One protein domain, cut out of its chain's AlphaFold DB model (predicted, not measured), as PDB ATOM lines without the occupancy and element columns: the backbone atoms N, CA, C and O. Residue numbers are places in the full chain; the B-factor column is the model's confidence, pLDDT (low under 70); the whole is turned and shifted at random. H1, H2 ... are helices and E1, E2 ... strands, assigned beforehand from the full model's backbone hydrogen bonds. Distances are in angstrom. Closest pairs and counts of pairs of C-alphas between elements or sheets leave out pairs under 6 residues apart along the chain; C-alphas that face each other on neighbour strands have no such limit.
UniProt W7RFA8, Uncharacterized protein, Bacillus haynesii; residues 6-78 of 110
ATOM      1  N   VAL A   6     186.573 199.916 201.326       98.25
ATOM      2  CA  VAL A   6     186.757 201.235 201.955       98.25
ATOM      3  C   VAL A   6     185.481 201.590 202.724       98.25
ATOM      4  O   VAL A   6     184.394 201.184 202.320       98.25
ATOM      5  N   SER A   7     185.584 202.215 203.900       98.44
ATOM      6  CA  SER A   7     184.416 202.846 204.529       98.44
ATOM      7  C   SER A   7     184.030 204.106 203.765       98.44
ATOM      8  O   SER A   7     184.876 204.725 203.122       98.44
ATOM      9  N   GLU A   8     182.763 204.489 203.867       98.25
ATOM     10  CA  GLU A   8     182.259 205.719 203.266       98.25
ATOM     11  C   GLU A   8     182.999 206.950 203.809       98.25
ATOM     12  O   GLU A   8     183.532 207.729 203.025       98.25
ATOM     13  N   ASP A   9     183.185 207.043 205.130       98.12
ATOM     14  CA  ASP A   9     183.949 208.132 205.759       98.12
ATOM     15  C   ASP A   9     185.383 208.232 205.223       98.12
ATOM     16  O   ASP A   9     185.859 209.312 204.871       98.12
ATOM     17  N   ALA A  10     186.082 207.095 205.112       98.31
ATOM     18  CA  ALA A  10     187.443 207.079 204.590       98.31
ATOM     19  C   ALA A  10     187.472 207.442 203.101       98.31
ATOM     20  O   ALA A  10     188.381 208.146 202.662       98.31
ATOM     21  N   LEU A  11     186.488 206.990 202.319       98.50
ATOM     22  CA  LEU A  11     186.365 207.327 200.904       98.50
ATOM     23  C   LEU A  11     186.131 208.829 200.704       98.50
ATOM     24  O   LEU A  11     186.828 209.446 199.895       98.50
ATOM     25  N   ASN A  12     185.198 209.409 201.457       98.25
ATOM     26  CA  ASN A  12     184.868 210.830 201.402       98.25
ATOM     27  C   ASN A  12     186.081 211.674 201.805       98.25
ATOM     28  O   ASN A  12     186.535 212.508 201.018       98.25
ATOM     29  N   TYR A  13     186.721 211.347 202.932       98.25
ATOM     30  CA  TYR A  13     187.960 212.007 203.340       98.25
ATOM     31  C   TYR A  13     189.052 211.894 202.269       98.25
ATOM     32  O   TYR A  13     189.733 212.869 201.949       98.25
ATOM     33  N   TYR A  14     189.241 210.712 201.676       97.88
ATOM     34  CA  TYR A  14     190.270 210.501 200.659       97.88
ATOM     35  C   TYR A  14     190.052 211.364 199.414       97.88
ATOM     36  O   TYR A  14     191.022 211.893 198.863       97.88
ATOM     37  N   ARG A  15     188.798 211.529 198.981       97.94
ATOM     38  CA  ARG A  15     188.435 212.395 197.852       97.94
ATOM     39  C   ARG A  15     188.704 213.866 198.159       97.94
ATOM     40  O   ARG A  15     189.273 214.569 197.324       97.94
ATOM     41  N   GLU A  16     188.344 214.317 199.352       97.12
ATOM     42  CA  GLU A  16     188.426 215.730 199.734       97.12
ATOM     43  C   GLU A  16     189.844 216.166 200.115       97.12
ATOM     44  O   GLU A  16     190.320 217.235 199.722       97.12
ATOM     45  N   CYS A  17     190.552 215.329 200.870       95.25
ATOM     46  CA  CYS A  17     191.787 215.717 201.540       95.25
ATOM     47  C   CYS A  17     193.059 215.260 200.815       95.25
ATOM     48  O   CYS A  17     194.148 215.751 201.142       95.25
ATOM     49  N   VAL A  18     192.964 214.377 199.814       94.12
ATOM     50  CA  VAL A  18     194.112 213.938 199.004       94.12
ATOM     51  C   VAL A  18     194.024 214.525 197.596       94.12
ATOM     52  O   VAL A  18     193.077 214.301 196.846       94.12
ATOM     53  N   LYS A  19     195.048 215.303 197.226       91.81
ATOM     54  CA  LYS A  19     195.094 216.030 195.952       91.81
ATOM     55  C   LYS A  19     194.920 215.073 194.767       91.81
ATOM     56  O   LYS A  19     195.579 214.040 194.699       91.81
ATOM     57  N   GLY A  20     194.072 215.462 193.813       93.06
ATOM     58  CA  GLY A  20     193.826 214.694 192.589       93.06
ATOM     59  C   GLY A  20     192.843 213.530 192.751       93.06
ATOM     60  O   GLY A  20     192.706 212.736 191.823       93.06
ATOM     61  N   ASN A  21     192.157 213.423 193.897       96.44
ATOM     62  CA  ASN A  21     191.188 212.356 194.148       96.44
ATOM     63  C   ASN A  21     189.725 212.822 194.245       96.44
ATOM     64  O   ASN A  21     188.862 211.969 194.388       96.44
ATOM     65  N   LYS A  22     189.412 214.120 194.119       96.94
ATOM     66  CA  LYS A  22     188.053 214.662 194.341       96.94
ATOM     67  C   LYS A  22     186.942 213.918 193.586       96.94
ATOM     68  O   LYS A  22     185.912 213.617 194.171       96.94
ATOM     69  N   ASN A  23     187.182 213.570 192.320       96.94
ATOM     70  CA  ASN A  23     186.158 213.021 191.421       96.94
ATOM     71  C   ASN A  23     186.376 211.535 191.077       96.94
ATOM     72  O   ASN A  23     185.878 211.064 190.060       96.94
ATOM     73  N   ILE A  24     187.167 210.793 191.860       97.62
ATOM     74  CA  ILE A  24     187.453 209.386 191.538       97.62
ATOM     75  C   ILE A  24     186.302 208.470 191.961       97.62
ATOM     76  O   ILE A  24     185.673 208.680 193.006       97.62
ATOM     77  N   SER A  25     186.073 207.407 191.190       98.12
ATOM     78  CA  SER A  25     185.127 206.352 191.565       98.12
ATOM     79  C   SER A  25     185.596 205.599 192.815       98.12
ATOM     80  O   SER A  25     186.777 205.629 193.178       98.12
ATOM     81  N   GLU A  26     184.667 204.916 193.485       97.94
ATOM     82  CA  GLU A  26     185.011 204.078 194.637       97.94
ATOM     83  C   GLU A  26     186.014 202.986 194.247       97.94
ATOM     84  O   GLU A  26     187.017 202.803 194.934       97.94
ATOM     85  N   ASP A  27     185.822 202.320 193.108       97.94
ATOM     86  CA  ASP A  27     186.741 201.275 192.652       97.94
ATOM     87  C   ASP A  27     188.145 201.811 192.366       97.94
ATOM     88  O   ASP A  27     189.139 201.188 192.749       97.94
ATOM     89  N   GLN A  28     188.258 203.010 191.787       98.19
ATOM     90  CA  GLN A  28     189.560 203.643 191.592       98.19
ATOM     91  C   GLN A  28     190.215 204.006 192.934       98.19
ATOM     92  O   GLN A  28     191.432 203.850 193.091       98.19
ATOM     93  N   ALA A  29     189.437 204.465 193.920       98.12
ATOM     94  CA  ALA A  29     189.938 204.718 195.269       98.12
ATOM     95  C   ALA A  29     190.436 203.424 195.930       98.12
ATOM     96  O   ALA A  29     191.562 203.388 196.435       98.12
ATOM     97  N   ARG A  30     189.650 202.343 195.860       98.31
ATOM     98  CA  ARG A  30     190.004 201.015 196.380       98.31
ATOM     99  C   ARG A  30     191.281 200.482 195.742       98.31
ATOM    100  O   ARG A  30     192.168 200.033 196.467       98.31
ATOM    101  N   ALA A  31     191.418 200.587 194.421       98.38
ATOM    102  CA  ALA A  31     192.620 200.173 193.705       98.38
ATOM    103  C   ALA A  31     193.858 200.969 194.160       98.38
ATOM    104  O   ALA A  31     194.878 200.373 194.517       98.38
ATOM    105  N   LYS A  32     193.762 202.306 194.231       98.06
ATOM    106  CA  LYS A  32     194.860 203.180 194.693       98.06
ATOM    107  C   LYS A  32     195.279 202.871 196.131       98.06
ATOM    108  O   LYS A  32     196.471 202.742 196.404       98.06
ATOM    109  N   LEU A  33     194.317 202.750 197.045       98.31
ATOM    110  CA  LEU A  33     194.587 202.472 198.457       98.31
ATOM    111  C   LEU A  33     195.178 201.073 198.644       98.31
ATOM    112  O   LEU A  33     196.162 200.926 199.362       98.31
ATOM    113  N   THR A  34     194.639 200.071 197.946       98.50
ATOM    114  CA  THR A  34     195.173 198.703 197.981       98.50
ATOM    115  C   THR A  34     196.614 198.666 197.471       98.50
ATOM    116  O   THR A  34     197.478 198.102 198.139       98.50
ATOM    117  N   ARG A  35     196.907 199.331 196.344       98.44
ATOM    118  CA  ARG A  35     198.277 199.470 195.828       98.44
ATOM    119  C   ARG A  35     199.210 200.083 196.875       98.44
ATOM    120  O   ARG A  35     200.273 199.531 197.125       98.44
ATOM    121  N   ASN A  36     198.817 201.196 197.495       98.19
ATOM    122  CA  ASN A  36     199.652 201.881 198.486       98.19
ATOM    123  C   ASN A  36     199.941 200.990 199.708       98.19
ATOM    124  O   ASN A  36     201.081 200.931 200.156       98.19
ATOM    125  N   VAL A  37     198.931 200.277 200.220       98.25
ATOM    126  CA  VAL A  37     199.094 199.320 201.329       98.25
ATOM    127  C   VAL A  37     200.085 198.213 200.966       98.25
ATOM    128  O   VAL A  37     200.982 197.921 201.754       98.25
ATOM    129  N   ASN A  38     199.969 197.644 199.766       97.69
ATOM    130  CA  ASN A  38     200.857 196.569 199.330       97.69
ATOM    131  C   ASN A  38     202.297 197.037 199.124       97.69
ATOM    132  O   ASN A  38     203.209 196.308 199.491       97.69
ATOM    133  N   LEU A  39     202.504 198.243 198.585       98.19
ATOM    134  CA  LEU A  39     203.844 198.823 198.451       98.19
ATOM    135  C   LEU A  39     204.510 198.984 199.818       98.19
ATOM    136  O   LEU A  39     205.636 198.541 200.002       98.19
ATOM    137  N   VAL A  40     203.794 199.532 200.809       98.12
ATOM    138  CA  VAL A  40     204.325 199.627 202.180       98.12
ATOM    139  C   VAL A  40     204.651 198.238 202.728       98.12
ATOM    140  O   VAL A  40     205.707 198.042 203.311       98.12
ATOM    141  N   GLN A  41     203.771 197.260 202.520       96.94
ATOM    142  CA  GLN A  41     203.989 195.904 203.016       96.94
ATOM    143  C   GLN A  41     205.178 195.188 202.369       96.94
ATOM    144  O   GLN A  41     205.853 194.427 203.058       96.94
ATOM    145  N   ALA A  42     205.417 195.407 201.078       97.25
ATOM    146  CA  ALA A  42     206.491 194.754 200.339       97.25
ATOM    147  C   ALA A  42     207.847 195.445 200.531       97.25
ATOM    148  O   ALA A  42     208.862 194.769 200.660       97.25
ATOM    149  N   GLU A  43     207.864 196.777 200.544       97.81
ATOM    150  CA  GLU A  43     209.103 197.555 200.428       97.81
ATOM    151  C   GLU A  43     209.521 198.236 201.733       97.81
ATOM    152  O   GLU A  43     210.694 198.557 201.900       97.81
ATOM    153  N   ALA A  44     208.580 198.480 202.648       96.50
ATOM    154  CA  ALA A  44     208.833 199.219 203.884       96.50
ATOM    155  C   ALA A  44     207.996 198.682 205.066       96.50
ATOM    156  O   ALA A  44     207.190 199.424 205.649       96.50
ATOM    157  N   PRO A  45     208.119 197.386 205.425       96.50
ATOM    158  CA  PRO A  45     207.308 196.772 206.477       96.50
ATOM    159  C   PRO A  45     207.508 197.418 207.856       96.50
ATOM    160  O   PRO A  45     206.603 197.359 208.691       96.50
ATOM    161  N   GLU A  46     208.637 198.094 208.093       97.00
ATOM    162  CA  GLU A  46     208.901 198.887 209.299       97.00
ATOM    163  C   GLU A  46     207.947 200.087 209.459       97.00
ATOM    164  O   GLU A  46     207.790 200.621 210.556       97.00
ATOM    165  N   ARG A  47     207.259 200.490 208.383       97.06
ATOM    166  CA  ARG A  47     206.251 201.566 208.363       97.06
ATOM    167  C   ARG A  47     204.825 201.072 208.618       97.06
ATOM    168  O   ARG A  47     203.857 201.780 208.318       97.06
ATOM    169  N   ILE A  48     204.687 199.855 209.142       97.62
ATOM    170  CA  ILE A  48     203.406 199.262 209.522       97.62
ATOM    171  C   ILE A  48     203.297 199.237 211.042       97.62
ATOM    172  O   ILE A  48     204.016 198.510 211.723       97.62
ATOM    173  N   LEU A  49     202.332 199.981 211.575       96.56
ATOM    174  CA  LEU A  49     202.074 200.040 213.012       96.56
ATOM    175  C   LEU A  49     200.825 199.235 213.362       96.56
ATOM    176  O   LEU A  49     199.788 199.359 212.706       96.56
ATOM    177  N   ARG A  50     200.891 198.430 214.424       94.25
ATOM    178  CA  ARG A  50     199.684 197.845 215.025       94.25
ATOM    179  C   ARG A  50     198.913 198.954 215.743       94.25
ATOM    180  O   ARG A  50     199.505 199.743 216.471       94.25
ATOM    181  N   SER A  51     197.603 199.021 215.529       89.31
ATOM    182  CA  SER A  51     196.725 200.000 216.170       89.31
ATOM    183  C   SER A  51     195.473 199.301 216.698       89.31
ATOM    184  O   SER A  51     194.669 198.757 215.935       89.31
ATOM    185  N   GLY A  52     195.324 199.280 218.023       84.94
ATOM    186  CA  GLY A  52     194.268 198.526 218.696       84.94
ATOM    187  C   GLY A  52     194.335 197.017 218.420       84.94
ATOM    188  O   GLY A  52     195.362 196.486 218.002       84.94
ATOM    189  N   LEU A  53     193.217 196.320 218.654       79.25
ATOM    190  CA  LEU A  53     193.214 194.854 218.729       79.25
ATOM    191  C   LEU A  53     193.305 194.137 217.367       79.25
ATOM    192  O   LEU A  53     193.664 192.969 217.332       79.25
ATOM    193  N   LEU A  54     193.002 194.797 216.240       90.44
ATOM    194  CA  LEU A  54     192.953 194.153 214.909       90.44
ATOM    195  C   LEU A  54     193.275 195.091 213.733       90.44
ATOM    196  O   LEU A  54     193.075 194.719 212.574       90.44
ATOM    197  N   SER A  55     193.730 196.316 214.003       96.06
ATOM    198  CA  SER A  55     193.998 197.282 212.938       96.06
ATOM    199  C   SER A  55     195.492 197.437 212.701       96.06
ATOM    200  O   SER A  55     196.320 197.290 213.605       96.06
ATOM    201  N   LYS A  56     195.836 197.756 211.458       98.00
ATOM    202  CA  LYS A  56     197.189 198.134 211.056       98.00
ATOM    203  C   LYS A  56     197.141 199.490 210.374       98.00
ATOM    204  O   LYS A  56     196.248 199.729 209.561       98.00
ATOM    205  N   VAL A  57     198.094 200.350 210.697       98.19
ATOM    206  CA  VAL A  57     198.314 201.629 210.022       98.19
ATOM    207  C   VAL A  57     199.482 201.452 209.066       98.19
ATOM    208  O   VAL A  57     200.575 201.099 209.497       98.19
ATOM    209  N   TYR A  58     199.244 201.696 207.781       98.38
ATOM    210  CA  TYR A  58     200.254 201.664 206.726       98.38
ATOM    211  C   TYR A  58     200.637 203.103 206.379       98.38
ATOM    212  O   TYR A  58     199.777 203.882 205.954       98.38
ATOM    213  N   MET A  59     201.904 203.473 206.580       97.50
ATOM    214  CA  MET A  59     202.379 204.844 206.357       97.50
ATOM    215  C   MET A  59     202.968 204.996 204.943       97.50
ATOM    216  O   MET A  59     204.159 204.775 204.712       97.50
ATOM    217  N   TYR A  60     202.125 205.387 203.984       96.75
ATOM    218  CA  TYR A  60     202.522 205.661 202.600       96.75
ATOM    219  C   TYR A  60     202.826 207.156 202.417       96.75
ATOM    220  O   TYR A  60     201.928 207.969 202.189       96.75
ATOM    221  N   HIS A  61     204.103 207.532 202.517       93.00
ATOM    222  CA  HIS A  61     204.537 208.936 202.584       93.00
ATOM    223  C   HIS A  61     203.785 209.704 203.692       93.00
ATOM    224  O   HIS A  61     203.843 209.310 204.853       93.00
ATOM    225  N   ASP A  62     203.072 210.780 203.345       93.12
ATOM    226  CA  ASP A  62     202.257 211.572 204.277       93.12
ATOM    227  C   ASP A  62     200.858 210.978 204.521       93.12
ATOM    228  O   ASP A  62     200.101 211.494 205.345       93.12
ATOM    229  N   LEU A  63     200.492 209.909 203.805       96.44
ATOM    230  CA  LEU A  63     199.182 209.275 203.887       96.44
ATOM    231  C   LEU A  63     199.235 208.055 204.809       96.44
ATOM    232  O   LEU A  63     199.808 207.020 204.467       96.44
ATOM    233  N   HIS A  64     198.597 208.156 205.967       97.62
ATOM    234  CA  HIS A  64     198.421 207.028 206.874       97.62
ATOM    235  C   HIS A  64     197.083 206.351 206.584       97.62
ATOM    236  O   HIS A  64     196.037 207.000 206.599       97.62
ATOM    237  N   ILE A  65     197.125 205.048 206.313       98.50
ATOM    238  CA  ILE A  65     195.961 204.247 205.925       98.50
ATOM    239  C   ILE A  65     195.715 203.203 207.010       98.50
ATOM    240  O   ILE A  65     196.521 202.288 207.181       98.50
ATOM    241  N   THR A  66     194.602 203.308 207.730       98.44
ATOM    242  CA  THR A  66     194.225 202.324 208.748       98.44
ATOM    243  C   THR A  66     193.331 201.257 208.135       98.44
ATOM    244  O   THR A  66     192.231 201.546 207.657       98.44
ATOM    245  N   VAL A  67     193.783 200.005 208.188       98.06
ATOM    246  CA  VAL A  67     193.047 198.837 207.700       98.06
ATOM    247  C   VAL A  67     192.662 197.943 208.869       98.06
ATOM    248  O   VAL A  67     193.507 197.599 209.696       98.06
ATOM    249  N   ARG A  68     191.402 197.509 208.890       97.19
ATOM    250  CA  ARG A  68     190.871 196.498 209.809       97.19
ATOM    251  C   ARG A  68     190.100 195.459 209.002       97.19
ATOM    252  O   ARG A  68     189.221 195.814 208.222       97.19
ATOM    253  N   ASN A  69     190.442 194.180 209.159       94.31
ATOM    254  CA  ASN A  69     189.769 193.050 208.498       94.31
ATOM    255  C   ASN A  69     189.574 193.229 206.971       94.31
ATOM    256  O   ASN A  69     188.506 192.955 206.428       94.31
ATOM    257  N   GLY A  70     190.597 193.728 206.265       95.81
ATOM    258  CA  GLY A  70     190.551 193.941 204.808       95.81
ATOM    259  C   GLY A  70     189.711 195.143 204.349       95.81
ATOM    260  O   GLY A  70     189.432 195.275 203.155       95.81
ATOM    261  N   LYS A  71     189.308 196.022 205.273       98.06
ATOM    262  CA  LYS A  71     188.616 197.285 204.997       98.06
ATOM    263  C   LYS A  71     189.474 198.458 205.464       98.06
ATOM    264  O   LYS A  71     189.942 198.464 206.601       98.06
ATOM    265  N   VAL A  72     189.675 199.449 204.601       98.38
ATOM    266  CA  VAL A  72     190.215 200.755 204.990       98.38
ATOM    267  C   VAL A  72     189.130 201.476 205.781       98.38
ATOM    268  O   VAL A  72     188.053 201.727 205.243       98.38
ATOM    269  N   ILE A  73     189.396 201.745 207.057       98.06
ATOM    270  CA  ILE A  73     188.423 202.340 207.984       98.06
ATOM    271  C   ILE A  73     188.735 203.797 208.321       98.06
ATOM    272  O   ILE A  73     187.840 204.516 208.745       98.06
ATOM    273  N   ASN A  74     189.987 204.224 208.147       97.75
ATOM    274  CA  ASN A  74     190.410 205.594 208.400       97.75
ATOM    275  C   ASN A  74     191.596 205.963 207.503       97.75
ATOM    276  O   ASN A  74     192.433 205.111 207.184       97.75
ATOM    277  N   ILE A  75     191.667 207.234 207.118       97.69
ATOM    278  CA  ILE A  75     192.754 207.816 206.337       97.69
ATOM    279  C   ILE A  75     193.128 209.149 206.975       97.69
ATOM    280  O   ILE A  75     192.264 209.973 207.249       97.69
ATOM    281  N   VAL A  76     194.425 209.379 207.168       96.12
ATOM    282  CA  VAL A  76     194.946 210.663 207.649       96.12
ATOM    283  C   VAL A  76     196.006 211.149 206.676       96.12
ATOM    284  O   VAL A  76     197.002 210.464 206.445       96.12
ATOM    285  N   ASN A  77     195.790 212.326 206.087       95.44
ATOM    286  CA  ASN A  77     196.791 212.991 205.261       95.44
ATOM    287  C   ASN A  77     197.503 214.050 206.102       95.44
ATOM    288  O   ASN A  77     196.966 215.136 206.319       95.44
ATOM    289  N   HIS A  78     198.720 213.748 206.551       90.00
ATOM    290  CA  HIS A  78     199.457 214.601 207.487       90.00
ATOM    291  C   HIS A  78     199.930 215.928 206.899       90.00
ATOM    292  O   HIS A  78     200.475 216.714 207.666       90.00
TER     293      HIS A  78
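Overview. This is residues 6 to 78 of the 110 residues of an uncharacterized protein of Bacillus haynesii (UniProt W7RFA8). A strongly twisted sheet of four strands is covered on one face by two helices, its other face bare: the long H2 crosses the strands, and the shorter H1 runs along the edge strand E4. The printed part has 73 residues, with H1, H2, E1, E2, E3 and E4 in chain order; the sheet, in the order E1, E2, E3, E4, is a meander, each strand the antiparallel neighbour of the one before, and with the helices it makes two layers of mixed class. It is compact, with a radius of gyration of the C-alphas of 11.4 A, and spans 32 by 24 by 21 A.

Arrangement. Begin at the hairpin of E2, residues 55 to 60, and E3, residues 63 to 68, where N 58 and O 65 are within hydrogen-bond range at 2.9 A. E1, residues 48 to 51, forms a hairpin with E2, with N 49 and O 57 at 2.9 A. E4, residues 71 to 77, forms one with E3, with N 66 and O 74 at 2.9 A. H2, residues 26 to 43, runs across the strands at a height over the sheet of 9.4 A; its closest C-alphas to E2 are those of Val 37 and Tyr 58, 6.0 A. On the same face, H1, residues 8 to 17, lies over E4 at a height of 7.6 A; the closest C-alphas are those of Ala 10 and Asn 74, 5.1 A. H2, with residues 26 to 29 alone, only just touches H1, with 3 pairs of C-alphas within 8 A, the closest Leu 11 and Ala 29, 7.2 A; they are about perpendicular at 82 degrees. In both helices every O i to N i+4 pair is within hydrogen-bond range.

Along the chain. Find C-alpha 8 at (182.259, 205.719, 203.266), where H1 begins its 13.9 A. H2 runs 25.6 A from C-alpha 26 at (185.011, 204.078, 194.637). E4 runs 17.7 A to C-alpha 77 at (196.791, 212.991, 205.261).

Size, cuts and confidence. The C-alphas farthest apart, Asn 23 and Leu 53, are 33.5 A apart. The printed part has no cut, no link is long, and no printed residue is under 70 in pLDDT.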